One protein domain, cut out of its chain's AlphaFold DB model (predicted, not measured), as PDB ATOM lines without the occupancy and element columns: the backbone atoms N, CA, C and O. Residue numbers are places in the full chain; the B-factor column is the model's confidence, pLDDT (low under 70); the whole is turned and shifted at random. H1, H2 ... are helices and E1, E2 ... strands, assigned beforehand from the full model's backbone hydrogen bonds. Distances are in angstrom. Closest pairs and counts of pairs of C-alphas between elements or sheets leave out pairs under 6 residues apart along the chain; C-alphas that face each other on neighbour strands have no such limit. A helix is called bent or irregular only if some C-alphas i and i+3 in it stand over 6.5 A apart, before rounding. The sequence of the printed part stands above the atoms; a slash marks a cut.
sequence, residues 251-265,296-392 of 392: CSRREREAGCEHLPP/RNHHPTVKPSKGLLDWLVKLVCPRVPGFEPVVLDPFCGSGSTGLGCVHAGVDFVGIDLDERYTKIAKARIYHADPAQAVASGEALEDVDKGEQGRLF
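Overview. This is residues 251 to 265 and 296 to 392 of the 392 residues of the protein "Methyltransferase" of Planctomycetaceae bacterium (UniProt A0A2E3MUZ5). A pair of short parallel strands, E1 and E2, lies along one side of a core helix, H3, which links them. H4 runs nearly side by side with H3, while H2 crosses H3 steeply on the side away from H4; short H1 is at the periphery, and after H5 a long loop, residues 376 to 392, swings out and turns back toward E2. The printed part has 112 residues, with five named helices and two named strands in the order H1 H2 E1 H3 E2 H4 H5; the class is mostly helix, though under half of the residues are in named elements. The whole is compact, with a radius of gyration of the C-alphas of 13.7 A and spans of 44 by 34 by 25 A.

Along the chain. E1, residues 326 to 329, begins at C-alpha 326 (-7.787, 2.228, -45.505) and is 10.0 A long. E2 is residues 347 to 350, 10.3 A. Between them in the chain is H3, residues 336 to 344, 12.5 A. H4, residues 355 to 368, is the longest helix at 20.1 A, ending at C-alpha 368 (7.391, 11.348, -45.635). H2, residues 305 to 316, is 15.3 A long and neither bent nor irregular, but only just: C-alphas 306 and 309 are 6.3 A apart. H1 is residues 253 to 257, beginning at C-alpha 253 (19.516, 4.289, -52.658), and H5 is residues 371 to 375.

Arrangement. E1 and E2 are parallel neighbours, at 20 degrees between directions, with N 327 and O 347 at 2.8 A and N 329 and O 349 at 2.9 A, within hydrogen-bond range. E1, H3 and E2 form a strand-helix-strand unit, two parallel strands with a helix between them in the chain, and its crossover is right-handed. The closest C-alphas of H3 and E2, those of Gly 338 and Phe 348, are 5.7 A apart. H3 and H4 touch, closest at the C-alphas of Leu 339 and Ile 365, 5.7 A, with a shallow tilt of 21 degrees, the same way. H2 and H3 touch, closest at the C-alphas of Asp 310 and Gly 340, 4.1 A; they run the same way at a steep tilt of 70.0 degrees, only just short of about perpendicular. H2 and H4 are apart. H4 and H5 only just touch, only at the corner, with 3 pairs of C-alphas within 8 A, made by residues 365 to 366 of H4 alone; the closest are those of Tyr 366 and Ala 373, 5.4 A. H1 is close to H4 but not clearly touching, the C-alphas of Glu 257 and Arg 364 being 7.9 A apart. Every O i to N i+4 pair is within hydrogen-bond range in H1, H3 and H4; H2 has 5 of 8, and H5 has 0 of 1, with 1 of 2 O i to N i+3 pairs.

Size, cuts and confidence. The two C-alphas farthest apart, those of Pro 265 and Pro 321, are 44.8 A apart. Residues 266 to 295 are not printed; C-alphas 265 and 296 are 4.8 A apart across this cut, in the link from H1 to H2. Of the links that are printed whole, none is long. The mean pLDDT of the printed part is 73.4, and 35 residues are under 70, among them residues 318 to 323 and 371 to 392.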
ATOM      1  N   CYS A 251      13.801   0.655 -55.902       59.94
ATOM      2  CA  CYS A 251      13.839   1.828 -55.037       59.94
ATOM      3  C   CYS A 251      15.281   2.349 -54.923       59.94
ATOM      4  O   CYS A 251      16.193   1.587 -54.559       59.94
ATOM      5  N   SER A 252      15.493   3.605 -55.337       63.00
ATOM      6  CA  SER A 252      16.833   4.196 -55.418       63.00
ATOM      7  C   SER A 252      17.503   4.173 -54.045       63.00
ATOM      8  O   SER A 252      16.821   4.135 -53.025       63.00
ATOM      9  N   ARG A 253      18.840   4.235 -53.970       60.38
ATOM     10  CA  ARG A 253      19.516   4.289 -52.658       60.38
ATOM     11  C   ARG A 253      18.997   5.453 -51.804       60.38
ATOM     12  O   ARG A 253      18.785   5.266 -50.614       60.38
ATOM     13  N   ARG A 254      18.755   6.611 -52.424       70.50
ATOM     14  CA  ARG A 254      18.190   7.793 -51.762       70.50
ATOM     15  C   ARG A 254      16.798   7.511 -51.192       70.50
ATOM     16  O   ARG A 254      16.569   7.770 -50.026       70.50
ATOM     17  N   GLU A 255      15.894   6.946 -51.987       74.75
ATOM     18  CA  GLU A 255      14.522   6.625 -51.549       74.75
ATOM     19  C   GLU A 255      14.474   5.466 -50.532       74.75
ATOM     20  O   GLU A 255      13.611   5.415 -49.655       74.75
ATOM     21  N   ARG A 256      15.408   4.517 -50.641       79.25
ATOM     22  CA  ARG A 256      15.557   3.398 -49.709       79.25
ATOM     23  C   ARG A 256      15.965   3.890 -48.325       79.25
ATOM     24  O   ARG A 256      15.430   3.387 -47.343       79.25
ATOM     25  N   GLU A 257      16.946   4.787 -48.261       78.00
ATOM     26  CA  GLU A 257      17.558   5.249 -47.008       78.00
ATOM     27  C   GLU A 257      16.821   6.435 -46.374       78.00
ATOM     28  O   GLU A 257      17.043   6.687 -45.195       78.00
ATOM     29  N   ALA A 258      15.958   7.135 -47.120       82.50
ATOM     30  CA  ALA A 258      15.237   8.313 -46.635       82.50
ATOM     31  C   ALA A 258      14.481   8.027 -45.327       82.50
ATOM     32  O   ALA A 258      13.638   7.130 -45.286       82.50
ATOM     33  N   GLY A 259      14.791   8.784 -44.275       85.44
ATOM     34  CA  GLY A 259      14.183   8.649 -42.951       85.44
ATOM     35  C   GLY A 259      14.869   7.635 -42.037       85.44
ATOM     36  O   GLY A 259      14.616   7.618 -40.837       85.44
ATOM     37  N   CYS A 260      15.760   6.788 -42.562       86.00
ATOM     38  CA  CYS A 260      16.451   5.762 -41.784       86.00
ATOM     39  C   CYS A 260      17.755   6.249 -41.140       86.00
ATOM     40  O   CYS A 260      18.469   5.420 -40.589       86.00
ATOM     41  N   GLU A 261      18.112   7.534 -41.203       86.56
ATOM     42  CA  GLU A 261      19.430   8.066 -40.816       86.56
ATOM     43  C   GLU A 261      19.813   7.760 -39.357       86.56
ATOM     44  O   GLU A 261      20.992   7.544 -39.062       86.56
ATOM     45  N   HIS A 262      18.812   7.686 -38.477       83.75
ATOM     46  CA  HIS A 262      18.940   7.394 -37.048       83.75
ATOM     47  C   HIS A 262      19.055   5.892 -36.727       83.75
ATOM     48  O   HIS A 262      19.380   5.525 -35.599       83.75
ATOM     49  N   LEU A 263      18.792   5.006 -37.693       83.00
ATOM     50  CA  LEU A 263      18.858   3.560 -37.486       83.00
ATOM     51  C   LEU A 263      20.310   3.052 -37.533       83.00
ATOM     52  O   LEU A 263      21.146   3.600 -38.264       83.00
ATOM     53  N   PRO A 264      20.633   1.975 -36.789       77.31
ATOM     54  CA  PRO A 264      21.983   1.437 -36.765       77.31
ATOM     55  C   PRO A 264      22.407   0.937 -38.159       77.31
ATOM     56  O   PRO A 264      21.624   0.267 -38.842       77.31
ATOM     57  N   PRO A 265      23.653   1.212 -38.588       71.94
ATOM     58  CA  PRO A 265      24.160   0.750 -39.872       71.94
ATOM     59  C   PRO A 265      24.195  -0.783 -39.953       71.94
ATOM     60  O   PRO A 265      24.642  -1.476 -39.038       71.94
ATOM     61  N   ARG A 296      21.250   1.409 -43.921       76.94
ATOM     62  CA  ARG A 296      20.389   1.389 -42.725       76.94
ATOM     63  C   ARG A 296      19.090   0.643 -43.013       76.94
ATOM     64  O   ARG A 296      18.664  -0.211 -42.233       76.94
ATOM     65  N   ASN A 297      18.540   0.839 -44.214       75.12
ATOM     66  CA  ASN A 297      17.427   0.040 -44.717       75.12
ATOM     67  C   ASN A 297      17.934  -1.225 -45.430       75.12
ATOM     68  O   ASN A 297      18.145  -1.270 -46.653       75.12
ATOM     69  N   HIS A 298      18.089  -2.280 -44.635       66.12
ATOM     70  CA  HIS A 298      18.575  -3.590 -45.060       66.12
ATOM     71  C   HIS A 298      17.475  -4.532 -45.581       66.12
ATOM     72  O   HIS A 298      17.769  -5.681 -45.907       66.12
ATOM     73  N   HIS A 299      16.229  -4.066 -45.736       72.94
ATOM     74  CA  HIS A 299      15.152  -4.898 -46.273       72.94
ATOM     75  C   HIS A 299      15.476  -5.358 -47.718       72.94
ATOM     76  O   HIS A 299      15.838  -4.532 -48.578       72.94
ATOM     77  N   PRO A 300      15.349  -6.660 -48.044       60.50
ATOM     78  CA  PRO A 300      15.853  -7.212 -49.304       60.50
ATOM     79  C   PRO A 300      15.066  -6.719 -50.532       60.50
ATOM     80  O   PRO A 300      15.656  -6.377 -51.570       60.50
ATOM     81  N   THR A 301      13.743  -6.596 -50.394       65.88
ATOM     82  CA  THR A 301      12.781  -6.347 -51.483       65.88
ATOM     83  C   THR A 301      12.000  -5.042 -51.276       65.88
ATOM     84  O   THR A 301      10.778  -5.039 -51.208       65.88
ATOM     85  N   VAL A 302      12.701  -3.913 -51.113       73.31
ATOM     86  CA  VAL A 302      12.077  -2.567 -51.044       73.31
ATOM     87  C   VAL A 302      11.456  -2.201 -52.396       73.31
ATOM     88  O   VAL A 302      12.152  -2.291 -53.414       73.31
ATOM     89  N   LYS A 303      10.188  -1.770 -52.397       79.50
ATOM     90  CA  LYS A 303       9.442  -1.380 -53.602       79.50
ATOM     91  C   LYS A 303       9.479   0.144 -53.795       79.50
ATOM     92  O   LYS A 303       9.561   0.872 -52.805       79.50
ATOM     93  N   PRO A 304       9.466   0.637 -55.043       74.25
ATOM     94  CA  PRO A 304       9.414   2.067 -55.329       74.25
ATOM     95  C   PRO A 304       8.031   2.635 -54.986       74.25
ATOM     96  O   PRO A 304       7.010   2.188 -55.503       74.25
ATOM     97  N   SER A 305       8.008   3.611 -54.090       79.44
ATOM     98  CA  SER A 305       6.791   4.216 -53.537       79.44
ATOM     99  C   SER A 305       6.181   5.278 -54.453       79.44
ATOM    100  O   SER A 305       4.959   5.374 -54.552       79.44
ATOM    101  N   LYS A 306       7.023   6.049 -55.154       70.81
ATOM    102  CA  LYS A 306       6.600   7.064 -56.129       70.81
ATOM    103  C   LYS A 306       6.459   6.468 -57.518       70.81
ATOM    104  O   LYS A 306       7.329   5.746 -58.005       70.81
ATOM    105  N   GLY A 307       5.364   6.808 -58.174       66.31
ATOM    106  CA  GLY A 307       5.017   6.346 -59.498       66.31
ATOM    107  C   GLY A 307       4.310   4.992 -59.489       66.31
ATOM    108  O   GLY A 307       3.334   4.848 -60.223       66.31
ATOM    109  N   LEU A 308       4.798   3.997 -58.740       74.50
ATOM    110  CA  LEU A 308       4.207   2.655 -58.729       74.50
ATOM    111  C   LEU A 308       3.130   2.490 -57.655       74.50
ATOM    112  O   LEU A 308       1.977   2.237 -57.998       74.50
ATOM    113  N   LEU A 309       3.501   2.575 -56.374       84.12
ATOM    114  CA  LEU A 309       2.561   2.253 -55.298       84.12
ATOM    115  C   LEU A 309       1.499   3.335 -55.115       84.12
ATOM    116  O   LEU A 309       0.344   2.991 -54.917       84.12
ATOM    117  N   ASP A 310       1.835   4.614 -55.283       80.81
ATOM    118  CA  ASP A 310       0.835   5.690 -55.260       80.81
ATOM    119  C   ASP A 310      -0.198   5.555 -56.396       80.81
ATOM    120  O   ASP A 310      -1.387   5.782 -56.179       80.81
ATOM    121  N   TRP A 311       0.227   5.144 -57.597       77.38
ATOM    122  CA  TRP A 311      -0.683   4.863 -58.713       77.38
ATOM    123  C   TRP A 311      -1.610   3.682 -58.406       77.38
ATOM    124  O   TRP A 311      -2.810   3.768 -58.661       77.38
ATOM    125  N   LEU A 312      -1.075   2.600 -57.830       78.81
ATOM    126  CA  LEU A 312      -1.886   1.449 -57.429       78.81
ATOM    127  C   LEU A 312      -2.911   1.826 -56.363       78.81
ATOM    128  O   LEU A 312      -4.072   1.458 -56.509       78.81
ATOM    129  N   VAL A 313      -2.504   2.579 -55.340       83.06
ATOM    130  CA  VAL A 313      -3.408   3.051 -54.282       83.06
ATOM    131  C   VAL A 313      -4.532   3.890 -54.887       83.06
ATOM    132  O   VAL A 313      -5.695   3.588 -54.652       83.06
ATOM    133  N   LYS A 314      -4.218   4.861 -55.754       77.56
ATOM    134  CA  LYS A 314      -5.236   5.675 -56.449       77.56
ATOM    135  C   LYS A 314      -6.206   4.832 -57.285       77.56
ATOM    136  O   LYS A 314      -7.384   5.147 -57.340       77.56
ATOM    137  N   LEU A 315      -5.727   3.766 -57.929       73.38
ATOM    138  CA  LEU A 315      -6.565   2.887 -58.751       73.38
ATOM    139  C   LEU A 315      -7.553   2.056 -57.916       73.38
ATOM    140  O   LEU A 315      -8.693   1.841 -58.337       73.38
ATOM    141  N   VAL A 316      -7.100   1.518 -56.778       75.69
ATOM    142  CA  VAL A 316      -7.873   0.539 -55.992       75.69
ATOM    143  C   VAL A 316      -8.659   1.161 -54.841       75.69
ATOM    144  O   VAL A 316      -9.607   0.536 -54.371       75.69
ATOM    145  N   CYS A 317      -8.292   2.362 -54.394       77.25
ATOM    146  CA  CYS A 317      -8.951   3.074 -53.304       77.25
ATOM    147  C   CYS A 317      -9.889   4.149 -53.873       77.25
ATOM    148  O   CYS A 317      -9.413   5.205 -54.295       77.25
ATOM    149  N   PRO A 318     -11.213   3.912 -53.897       66.81
ATOM    150  CA  PRO A 318     -12.162   4.871 -54.445       66.81
ATOM    151  C   PRO A 318     -12.260   6.128 -53.578       66.81
ATOM    152  O   PRO A 318     -12.346   6.040 -52.353       66.81
ATOM    153  N   ARG A 319     -12.313   7.299 -54.220       69.88
ATOM    154  CA  ARG A 319     -12.578   8.585 -53.562       69.88
ATOM    155  C   ARG A 319     -14.053   8.945 -53.707       69.88
ATOM    156  O   ARG A 319     -14.445   9.589 -54.676       69.88
ATOM    157  N   VAL A 320     -14.880   8.497 -52.764       61.25
ATOM    158  CA  VAL A 320     -16.325   8.780 -52.763       61.25
ATOM    159  C   VAL A 320     -16.749   9.469 -51.461       61.25
ATOM    160  O   VAL A 320     -16.210   9.141 -50.405       61.25
ATOM    161  N   PRO A 321     -17.703  10.421 -51.498       61.25
ATOM    162  CA  PRO A 321     -18.159  11.109 -50.293       61.25
ATOM    163  C   PRO A 321     -18.666  10.139 -49.218       61.25
ATOM    164  O   PRO A 321     -19.467   9.251 -49.510       61.25
ATOM    165  N   GLY A 322     -18.225  10.335 -47.973       67.94
ATOM    166  CA  GLY A 322     -18.649   9.526 -46.825       67.94
ATOM    167  C   GLY A 322     -17.964   8.160 -46.698       67.94
ATOM    168  O   GLY A 322     -18.362   7.378 -45.837       67.94
ATOM    169  N   PHE A 323     -16.953   7.866 -47.521       66.81
ATOM    170  CA  PHE A 323     -16.137   6.660 -47.406       66.81
ATOM    171  C   PHE A 323     -14.650   7.014 -47.429       66.81
ATOM    172  O   PHE A 323     -14.139   7.535 -48.421       66.81
ATOM    173  N   GLU A 324     -13.959   6.694 -46.340       78.44
ATOM    174  CA  GLU A 324     -12.519   6.896 -46.186       78.44
ATOM    175  C   GLU A 324     -11.819   5.532 -46.315       78.44
ATOM    176  O   GLU A 324     -11.978   4.672 -45.442       78.44
ATOM    177  N   PRO A 325     -11.113   5.260 -47.430       79.62
ATOM    178  CA  PRO A 325     -10.457   3.976 -47.629       79.62
ATOM    179  C   PRO A 325      -9.220   3.837 -46.737       79.62
ATOM    180  O   PRO A 325      -8.428   4.765 -46.610       79.62
ATOM    181  N   VAL A 326      -9.008   2.624 -46.221       84.69
ATOM    182  CA  VAL A 326      -7.787   2.228 -45.505       84.69
ATOM    183  C   VAL A 326      -7.112   1.083 -46.262       84.69
ATOM    184  O   VAL A 326      -7.761   0.097 -46.623       84.69
ATOM    185  N   VAL A 327      -5.805   1.189 -46.499       85.06
ATOM    186  CA  VAL A 327      -4.988   0.134 -47.114       85.06
ATOM    187  C   VAL A 327      -4.349  -0.726 -46.030       85.06
ATOM    188  O   VAL A 327      -3.603  -0.226 -45.199       85.06
ATOM    189  N   LEU A 328      -4.582  -2.038 -46.074       86.81
ATOM    190  CA  LEU A 328      -3.900  -3.012 -45.219       86.81
ATOM    191  C   LEU A 328      -2.774  -3.705 -45.993       86.81
ATOM    192  O   LEU A 328      -3.029  -4.346 -47.014       86.81
ATOM    193  N   ASP A 329      -1.553  -3.648 -45.466       89.19
ATOM    194  CA  ASP A 329      -0.428  -4.465 -45.930       89.19
ATOM    195  C   ASP A 329       0.050  -5.389 -44.799       89.19
ATOM    196  O   ASP A 329       0.771  -4.942 -43.901       89.19
ATOM    197  N   PRO A 330      -0.341  -6.679 -44.807       84.06
ATOM    198  CA  PRO A 330       0.029  -7.623 -43.756       84.06
ATOM    199  C   PRO A 330       1.490  -8.102 -43.848       84.06
ATOM    200  O   PRO A 330       1.917  -8.903 -43.017       84.06
ATOM    201  N   PHE A 331       2.236  -7.648 -44.863       83.31
ATOM    202  CA  PHE A 331       3.644  -7.962 -45.098       83.31
ATOM    203  C   PHE A 331       4.409  -6.681 -45.458       83.31
ATOM    204  O   PHE A 331       5.126  -6.614 -46.466       83.31
ATOM    205  N   CYS A 332       4.209  -5.637 -44.647       85.31
ATOM    206  CA  CYS A 332       4.580  -4.271 -44.999       85.31
ATOM    207  C   CYS A 332       6.091  -4.084 -45.174       85.31
ATOM    208  O   CYS A 332       6.526  -3.188 -45.916       85.31
ATOM    209  N   GLY A 333       6.907  -4.940 -44.549       88.00
ATOM    210  CA  GLY A 333       8.353  -4.945 -44.661       88.00
ATOM    211  C   GLY A 333       8.922  -3.557 -44.416       88.00
ATOM    212  O   GLY A 333       8.708  -2.932 -43.389       88.00
ATOM    213  N   SER A 334       9.623  -3.027 -45.413       87.62
ATOM    214  CA  SER A 334      10.163  -1.659 -45.379       87.62
ATOM    215  C   SER A 334       9.133  -0.512 -45.454       87.62
ATOM    216  O   SER A 334       9.549   0.627 -45.651       87.62
ATOM    217  N   GLY A 335       7.823  -0.760 -45.417       90.38
ATOM    218  CA  GLY A 335       6.784   0.282 -45.453       90.38
ATOM    219  C   GLY A 335       6.587   0.953 -46.816       90.38
ATOM    220  O   GLY A 335       6.178   2.106 -46.894       90.38
ATOM    221  N   SER A 336       6.910   0.262 -47.916       89.25
ATOM    222  CA  SER A 336       6.814   0.870 -49.257       89.25
ATOM    223  C   SER A 336       5.360   1.189 -49.638       89.25
ATOM    224  O   SER A 336       5.104   2.246 -50.209       89.25
ATOM    225  N   THR A 337       4.416   0.311 -49.279       91.19
ATOM    226  CA  THR A 337       2.970   0.513 -49.476       91.19
ATOM    227  C   THR A 337       2.462   1.711 -48.686       91.19
ATOM    228  O   THR A 337       1.806   2.566 -49.272       91.19
ATOM    229  N   GLY A 338       2.863   1.849 -47.417       91.19
ATOM    230  CA  GLY A 338       2.519   3.012 -46.596       91.19
ATOM    231  C   GLY A 338       3.014   4.332 -47.188       91.19
ATOM    232  O   GLY A 338       2.249   5.281 -47.271       91.19
ATOM    233  N   LEU A 339       4.235   4.379 -47.736       90.62
ATOM    234  CA  LEU A 339       4.702   5.559 -48.484       90.62
ATOM    235  C   LEU A 339       3.842   5.858 -49.724       90.62
ATOM    236  O   LEU A 339       3.588   7.018 -50.035       90.62
ATOM    237  N   GLY A 340       3.400   4.824 -50.446       88.88
ATOM    238  CA  GLY A 340       2.450   4.981 -51.551       88.88
ATOM    239  C   GLY A 340       1.114   5.575 -51.091       88.88
ATOM    240  O   GLY A 340       0.569   6.436 -51.779       88.88
ATOM    241  N   CYS A 341       0.633   5.163 -49.916       90.25
ATOM    242  CA  CYS A 341      -0.597   5.661 -49.300       90.25
ATOM    243  C   CYS A 341      -0.458   7.120 -48.850       90.25
ATOM    244  O   CYS A 341      -1.308   7.932 -49.206       90.25
ATOM    245  N   VAL A 342       0.668   7.489 -48.226       89.06
ATOM    246  CA  VAL A 342       1.012   8.888 -47.906       89.06
ATOM    247  C   VAL A 342       0.968   9.760 -49.162       89.06
ATOM    248  O   VAL A 342       0.270  10.769 -49.200       89.06
ATOM    249  N   HIS A 343       1.640   9.348 -50.244       84.44
ATOM    250  CA  HIS A 343       1.623  10.103 -51.504       84.44
ATOM    251  C   HIS A 343       0.231  10.196 -52.151       84.44
ATOM    252  O   HIS A 343      -0.026  11.106 -52.941       84.44
ATOM    253  N   ALA A 344      -0.643   9.225 -51.884       82.75
ATOM    254  CA  ALA A 344      -1.997   9.170 -52.415       82.75
ATOM    255  C   ALA A 344      -3.045   9.802 -51.482       82.75
ATOM    256  O   ALA A 344      -4.195   9.927 -51.904       82.75
ATOM    257  N   GLY A 345      -2.666  10.217 -50.267       84.06
ATOM    258  CA  GLY A 345      -3.583  10.732 -49.250       84.06
ATOM    259  C   GLY A 345      -4.598   9.685 -48.781       84.06
ATOM    260  O   GLY A 345      -5.779   9.995 -48.697       84.06
ATOM    261  N   VAL A 346      -4.155   8.445 -48.566       85.06
ATOM    262  CA  VAL A 346      -4.989   7.314 -48.129       85.06
ATOM    263  C   VAL A 346      -4.425   6.744 -46.828       85.06
ATOM    264  O   VAL A 346      -3.206   6.670 -46.670       85.06
ATOM    265  N   ASP A 347      -5.305   6.337 -45.920       84.25
ATOM    266  CA  ASP A 347      -4.958   5.760 -44.617       84.25
ATOM    267  C   ASP A 347      -4.337   4.360 -44.781       84.25
ATOM    268  O   ASP A 347      -4.643   3.640 -45.738       84.25
ATOM    269  N   PHE A 348      -3.445   3.947 -43.873       87.75
ATOM    270  CA  PHE A 348      -2.626   2.741 -44.064       87.75
ATOM    271  C   PHE A 348      -2.305   1.980 -42.775       87.75
ATOM    272  O   PHE A 348      -1.590   2.481 -41.924       87.75
ATOM    273  N   VAL A 349      -2.658   0.695 -42.716       87.69
ATOM    274  CA  VAL A 349      -2.233  -0.216 -41.642       87.69
ATOM    275  C   VAL A 349      -1.185  -1.193 -42.169       87.69
ATOM    276  O   VAL A 349      -1.431  -1.949 -43.114       87.69
ATOM    277  N   GLY A 350      -0.012  -1.211 -41.537       87.12
ATOM    278  CA  GLY A 350       1.101  -2.082 -41.914       87.12
ATOM    279  C   GLY A 350       1.463  -3.082 -40.823       87.12
ATOM    280  O   GLY A 350       1.807  -2.686 -39.714       87.12
ATOM    281  N   ILE A 351       1.489  -4.373 -41.156       85.56
ATOM    282  CA  ILE A 351       1.930  -5.441 -40.251       85.56
ATOM    283  C   ILE A 351       3.169  -6.107 -40.851       85.56
ATOM    284  O   ILE A 351       3.219  -6.376 -42.048       85.56
ATOM    285  N   ASP A 352       4.169  -6.381 -40.021       84.62
ATOM    286  CA  ASP A 352       5.281  -7.256 -40.378       84.62
ATOM    287  C   ASP A 352       5.700  -8.067 -39.151       84.62
ATOM    288  O   ASP A 352       5.601  -7.592 -38.017       84.62
ATOM    289  N   LEU A 353       6.141  -9.304 -39.377       81.25
ATOM    290  CA  LEU A 353       6.584 -10.202 -38.314       81.25
ATOM    291  C   LEU A 353       7.943  -9.773 -37.740       81.25
ATOM    292  O   LEU A 353       8.244 -10.060 -36.583       81.25
ATOM    293  N   ASP A 354       8.777  -9.111 -38.545       75.44
ATOM    294  CA  ASP A 354      10.125  -8.714 -38.162       75.44
ATOM    295  C   ASP A 354      10.154  -7.270 -37.657       75.44
ATOM    296  O   ASP A 354      10.029  -6.301 -38.413       75.44
ATOM    297  N   GLU A 355      10.410  -7.114 -36.359       83.25
ATOM    298  CA  GLU A 355      10.504  -5.808 -35.705       83.25
ATOM    299  C   GLU A 355      11.558  -4.885 -36.353       83.25
ATOM    300  O   GLU A 355      11.448  -3.658 -36.321       83.25
ATOM    301  N   ARG A 356      12.598  -5.444 -36.986       79.31
ATOM    302  CA  ARG A 356      13.609  -4.644 -37.697       79.31
ATOM    303  C   ARG A 356      13.010  -3.952 -38.918       79.31
ATOM    304  O   ARG A 356      13.410  -2.834 -39.242       79.31
ATOM    305  N   TYR A 357      12.069  -4.603 -39.594       82.56
ATOM    306  CA  TYR A 357      11.404  -4.062 -40.772       82.56
ATOM    307  C   TYR A 357      10.318  -3.067 -40.395       82.56
ATOM    308  O   TYR A 357      10.271  -1.998 -41.001       82.56
ATOM    309  N   THR A 358       9.554  -3.323 -39.332       85.06
ATOM    310  CA  THR A 358       8.586  -2.338 -38.828       85.06
ATOM    311  C   THR A 358       9.270  -1.048 -38.360       85.06
ATOM    312  O   THR A 358       8.771   0.038 -38.650       85.06
ATOM    313  N   LYS A 359      10.463  -1.125 -37.745       86.56
ATOM    314  CA  LYS A 359      11.298   0.057 -37.430       86.56
ATOM    315  C   LYS A 359      11.701   0.841 -38.682       86.56
ATOM    316  O   LYS A 359      11.614   2.066 -38.692       86.56
ATOM    317  N   ILE A 360      12.094   0.149 -39.753       86.88
ATOM    318  CA  ILE A 360      12.394   0.775 -41.051       86.88
ATOM    319  C   ILE A 360      11.135   1.412 -41.658       86.88
ATOM    320  O   ILE A 360      11.209   2.531 -42.157       86.88
ATOM    321  N   ALA A 361       9.991   0.725 -41.630       90.00
ATOM    322  CA  ALA A 361       8.728   1.239 -42.155       90.00
ATOM    323  C   ALA A 361       8.315   2.537 -41.450       90.00
ATOM    324  O   ALA A 361       8.067   3.533 -42.129       90.00
ATOM    325  N   LYS A 362       8.331   2.544 -40.108       89.81
ATOM    326  CA  LYS A 362       8.078   3.727 -39.269       89.81
ATOM    327  C   LYS A 362       8.975   4.893 -39.649       89.81
ATOM    328  O   LYS A 362       8.477   5.940 -40.047       89.81
ATOM    329  N   ALA A 363      10.285   4.666 -39.634       89.44
ATOM    330  CA  ALA A 363      11.285   5.670 -39.977       89.44
ATOM    331  C   ALA A 363      11.024   6.330 -41.345       89.44
ATOM    332  O   ALA A 363      11.072   7.551 -41.480       89.44
ATOM    333  N   ARG A 364      10.708   5.524 -42.365       91.31
ATOM    334  CA  ARG A 364      10.467   6.020 -43.726       91.31
ATOM    335  C   ARG A 364       9.155   6.789 -43.846       91.31
ATOM    336  O   ARG A 364       9.129   7.830 -44.493       91.31
ATOM    337  N   ILE A 365       8.076   6.280 -43.253       90.19
ATOM    338  CA  ILE A 365       6.750   6.901 -43.353       90.19
ATOM    339  C   ILE A 365       6.709   8.201 -42.544       90.19
ATOM    340  O   ILE A 365       6.255   9.199 -43.081       90.19
ATOM    341  N   TYR A 366       7.277   8.241 -41.334       88.06
ATOM    342  CA  TYR A 366       7.383   9.471 -40.531       88.06
ATOM    343  C   TYR A 366       8.218  10.552 -41.210       88.06
ATOM    344  O   TYR A 366       7.948  11.738 -41.076       88.06
ATOM    345  N   HIS A 367       9.228  10.156 -41.981       88.00
ATOM    346  CA  HIS A 367       9.981  11.106 -42.788       88.00
ATOM    347  C   HIS A 367       9.155  11.691 -43.947       88.00
ATOM    348  O   HIS A 367       9.358  12.844 -44.319       88.00
ATOM    349  N   ALA A 368       8.249  10.905 -44.536       86.06
ATOM    350  CA  ALA A 368       7.391  11.348 -45.635       86.06
ATOM    351  C   ALA A 368       6.151  12.123 -45.161       86.06
ATOM    352  O   ALA A 368       5.702  13.020 -45.868       86.06
ATOM    353  N   ASP A 369       5.638  11.785 -43.980       83.62
ATOM    354  CA  ASP A 369       4.537  12.455 -43.293       83.62
ATOM    355  C   ASP A 369       4.869  12.603 -41.792       83.62
ATOM    356  O   ASP A 369       4.561  11.718 -40.982       83.62
ATOM    357  N   PRO A 370       5.518  13.720 -41.405       75.00
ATOM    358  CA  PRO A 370       5.893  13.990 -40.019       75.00
ATOM    359  C   PRO A 370       4.715  14.024 -39.041       75.00
ATOM    360  O   PRO A 370       4.916  13.773 -37.853       75.00
ATOM    361  N   ALA A 371       3.486  14.277 -39.509       67.25
ATOM    362  CA  ALA A 371       2.304  14.293 -38.647       67.25
ATOM    363  C   ALA A 371       2.004  12.907 -38.042       67.25
ATOM    364  O   ALA A 371       1.436  12.817 -36.953       67.25
ATOM    365  N   GLN A 372       2.450  11.820 -38.687       63.12
ATOM    366  CA  GLN A 372       2.306  10.452 -38.169       63.12
ATOM    367  C   GLN A 372       3.228  10.141 -36.982       63.12
ATOM    368  O   GLN A 372       2.915   9.247 -36.196       63.12
ATOM    369  N   ALA A 373       4.356  10.848 -36.837       55.59
ATOM    370  CA  ALA A 373       5.268  10.664 -35.703       55.59
ATOM    371  C   ALA A 373       4.662  11.207 -34.397       55.59
ATOM    372  O   ALA A 373       4.854  10.640 -33.327       55.59
ATOM    373  N   VAL A 374       3.863  12.273 -34.507       49.50
ATOM    374  CA  VAL A 374       3.210  12.947 -33.376       49.50
ATOM    375  C   VAL A 374       2.029  12.124 -32.836       49.50
ATOM    376  O   VAL A 374       1.763  12.114 -31.637       49.50
ATOM    377  N   ALA A 375       1.340  11.371 -33.701       49.41
ATOM    378  CA  ALA A 375       0.180  10.558 -33.330       49.41
ATOM    379  C   ALA A 375       0.524   9.265 -32.555       49.41
ATOM    380  O   ALA A 375      -0.349   8.705 -31.893       49.41
ATOM    381  N   SER A 376       1.774   8.786 -32.608       51.12
ATOM    382  CA  SER A 376       2.218   7.545 -31.948       51.12
ATOM    383  C   SER A 376       2.784   7.739 -30.531       51.12
ATOM    384  O   SER A 376       3.179   6.758 -29.899       51.12
ATOM    385  N   GLY A 377       2.765   8.971 -30.000       42.19
ATOM    386  CA  GLY A 377       3.142   9.283 -28.615       42.19
ATOM    387  C   GLY A 377       4.581   9.771 -28.404       42.19
ATOM    388  O   GLY A 377       5.010   9.882 -27.257       42.19
ATOM    389  N   GLU A 378       5.323  10.104 -29.464       45.81
ATOM    390  CA  GLU A 378       6.593  10.834 -29.358       45.81
ATOM    391  C   GLU A 378       6.316  12.339 -29.558       45.81
ATOM    392  O   GLU A 378       5.912  12.783 -30.629       45.81
ATOM    393  N   ALA A 379       6.423  13.118 -28.478       34.66
ATOM    394  CA  ALA A 379       5.891  14.480 -28.381       34.66
ATOM    395  C   ALA A 379       6.495  15.495 -29.374       34.66
ATOM    396  O   ALA A 379       7.715  15.588 -29.499       34.66
ATOM    397  N   LEU A 380       5.634  16.344 -29.955       33.28
ATOM    398  CA  LEU A 380       5.621  17.805 -29.753       33.28
ATOM    399  C   LEU A 380       4.283  18.391 -30.259       33.28
ATOM    400  O   LEU A 380       3.751  17.958 -31.277       33.28
ATOM    401  N   GLU A 381       3.729  19.310 -29.470       36.75
ATOM    402  CA  GLU A 381       2.329  19.759 -29.464       36.75
ATOM    403  C   GLU A 381       1.896  20.644 -30.652       36.75
ATOM    404  O   GLU A 381       2.708  21.328 -31.271       36.75
ATOM    405  N   ASP A 382       0.573  20.612 -30.886       41.75
ATOM    406  CA  ASP A 382      -0.300  21.471 -31.706       41.75
ATOM    407  C   ASP A 382       0.131  21.802 -33.145       41.75
ATOM    408  O   ASP A 382       0.822  22.785 -33.414       41.75
ATOM    409  N   VAL A 383      -0.420  21.049 -34.113       39.72
ATOM    410  CA  VAL A 383      -0.431  21.449 -35.531       39.72
ATOM    411  C   VAL A 383      -1.821  21.283 -36.150       39.72
ATOM    412  O   VAL A 383      -2.490  20.256 -36.010       39.72
ATOM    413  N   ASP A 384      -2.230  22.347 -36.839       39.81
ATOM    414  CA  ASP A 384      -3.465  22.517 -37.595       39.81
ATOM    415  C   ASP A 384      -3.649  21.444 -38.692       39.81
ATOM    416  O   ASP A 384      -2.704  21.002 -39.350       39.81
ATOM    417  N   LYS A 385      -4.892  20.984 -38.858       45.41
ATOM    418  CA  LYS A 385      -5.266  19.703 -39.482       45.41
ATOM    419  C   LYS A 385      -5.537  19.848 -40.986       45.41
ATOM    420  O   LYS A 385      -6.689  19.943 -41.395       45.41
ATOM    421  N   GLY A 386      -4.489  19.801 -41.807       41.19
ATOM    422  CA  GLY A 386      -4.601  19.697 -43.272       41.19
ATOM    423  C   GLY A 386      -4.909  18.278 -43.792       41.19
ATOM    424  O   GLY A 386      -4.576  17.284 -43.148       41.19
ATOM    425  N   GLU A 387      -5.544  18.204 -44.970       42.41
ATOM    426  CA  GLU A 387      -6.067  17.018 -45.683       42.41
ATOM    427  C   GLU A 387      -4.991  16.018 -46.183       42.41
ATOM    428  O   GLU A 387      -4.778  15.864 -47.389       42.41
ATOM    429  N   GLN A 388      -4.294  15.313 -45.290       38.41
ATOM    430  CA  GLN A 388      -3.411  14.194 -45.662       38.41
ATOM    431  C   GLN A 388      -3.706  12.948 -44.808       38.41
ATOM    432  O   GLN A 388      -3.996  13.067 -43.616       38.41
ATOM    433  N   GLY A 389      -3.717  11.777 -45.465       42.62
ATOM    434  CA  GLY A 389      -4.179  10.481 -44.935       42.62
ATOM    435  C   GLY A 389      -3.458  10.025 -43.662       42.62
ATOM    436  O   GLY A 389      -2.298  10.365 -43.436       42.62
ATOM    437  N   ARG A 390      -4.169   9.292 -42.801       54.56
ATOM    438  CA  ARG A 390      -3.872   9.042 -41.387       54.56
ATOM    439  C   ARG A 390      -3.714   7.561 -40.981       54.56
ATOM    440  O   ARG A 390      -4.410   6.677 -41.455       54.56
ATOM    441  N   LEU A 391      -2.829   7.403 -39.987       42.16
ATOM    442  CA  LEU A 391      -2.628   6.382 -38.942       42.16
ATOM    443  C   LEU A 391      -2.012   5.014 -39.268       42.16
ATOM    444  O   LEU A 391      -2.407   4.359 -40.216       42.16
ATOM    445  N   PHE A 392      -1.075   4.635 -38.377       41.84
ATOM    446  CA  PHE A 392      -0.167   3.475 -38.347       41.84
ATOM    447  C   PHE A 392      -0.752   2.223 -37.688       41.84
ATOM    448  O   PHE A 392      -1.296   2.361 -36.567       41.84
TER     449      PHE A 392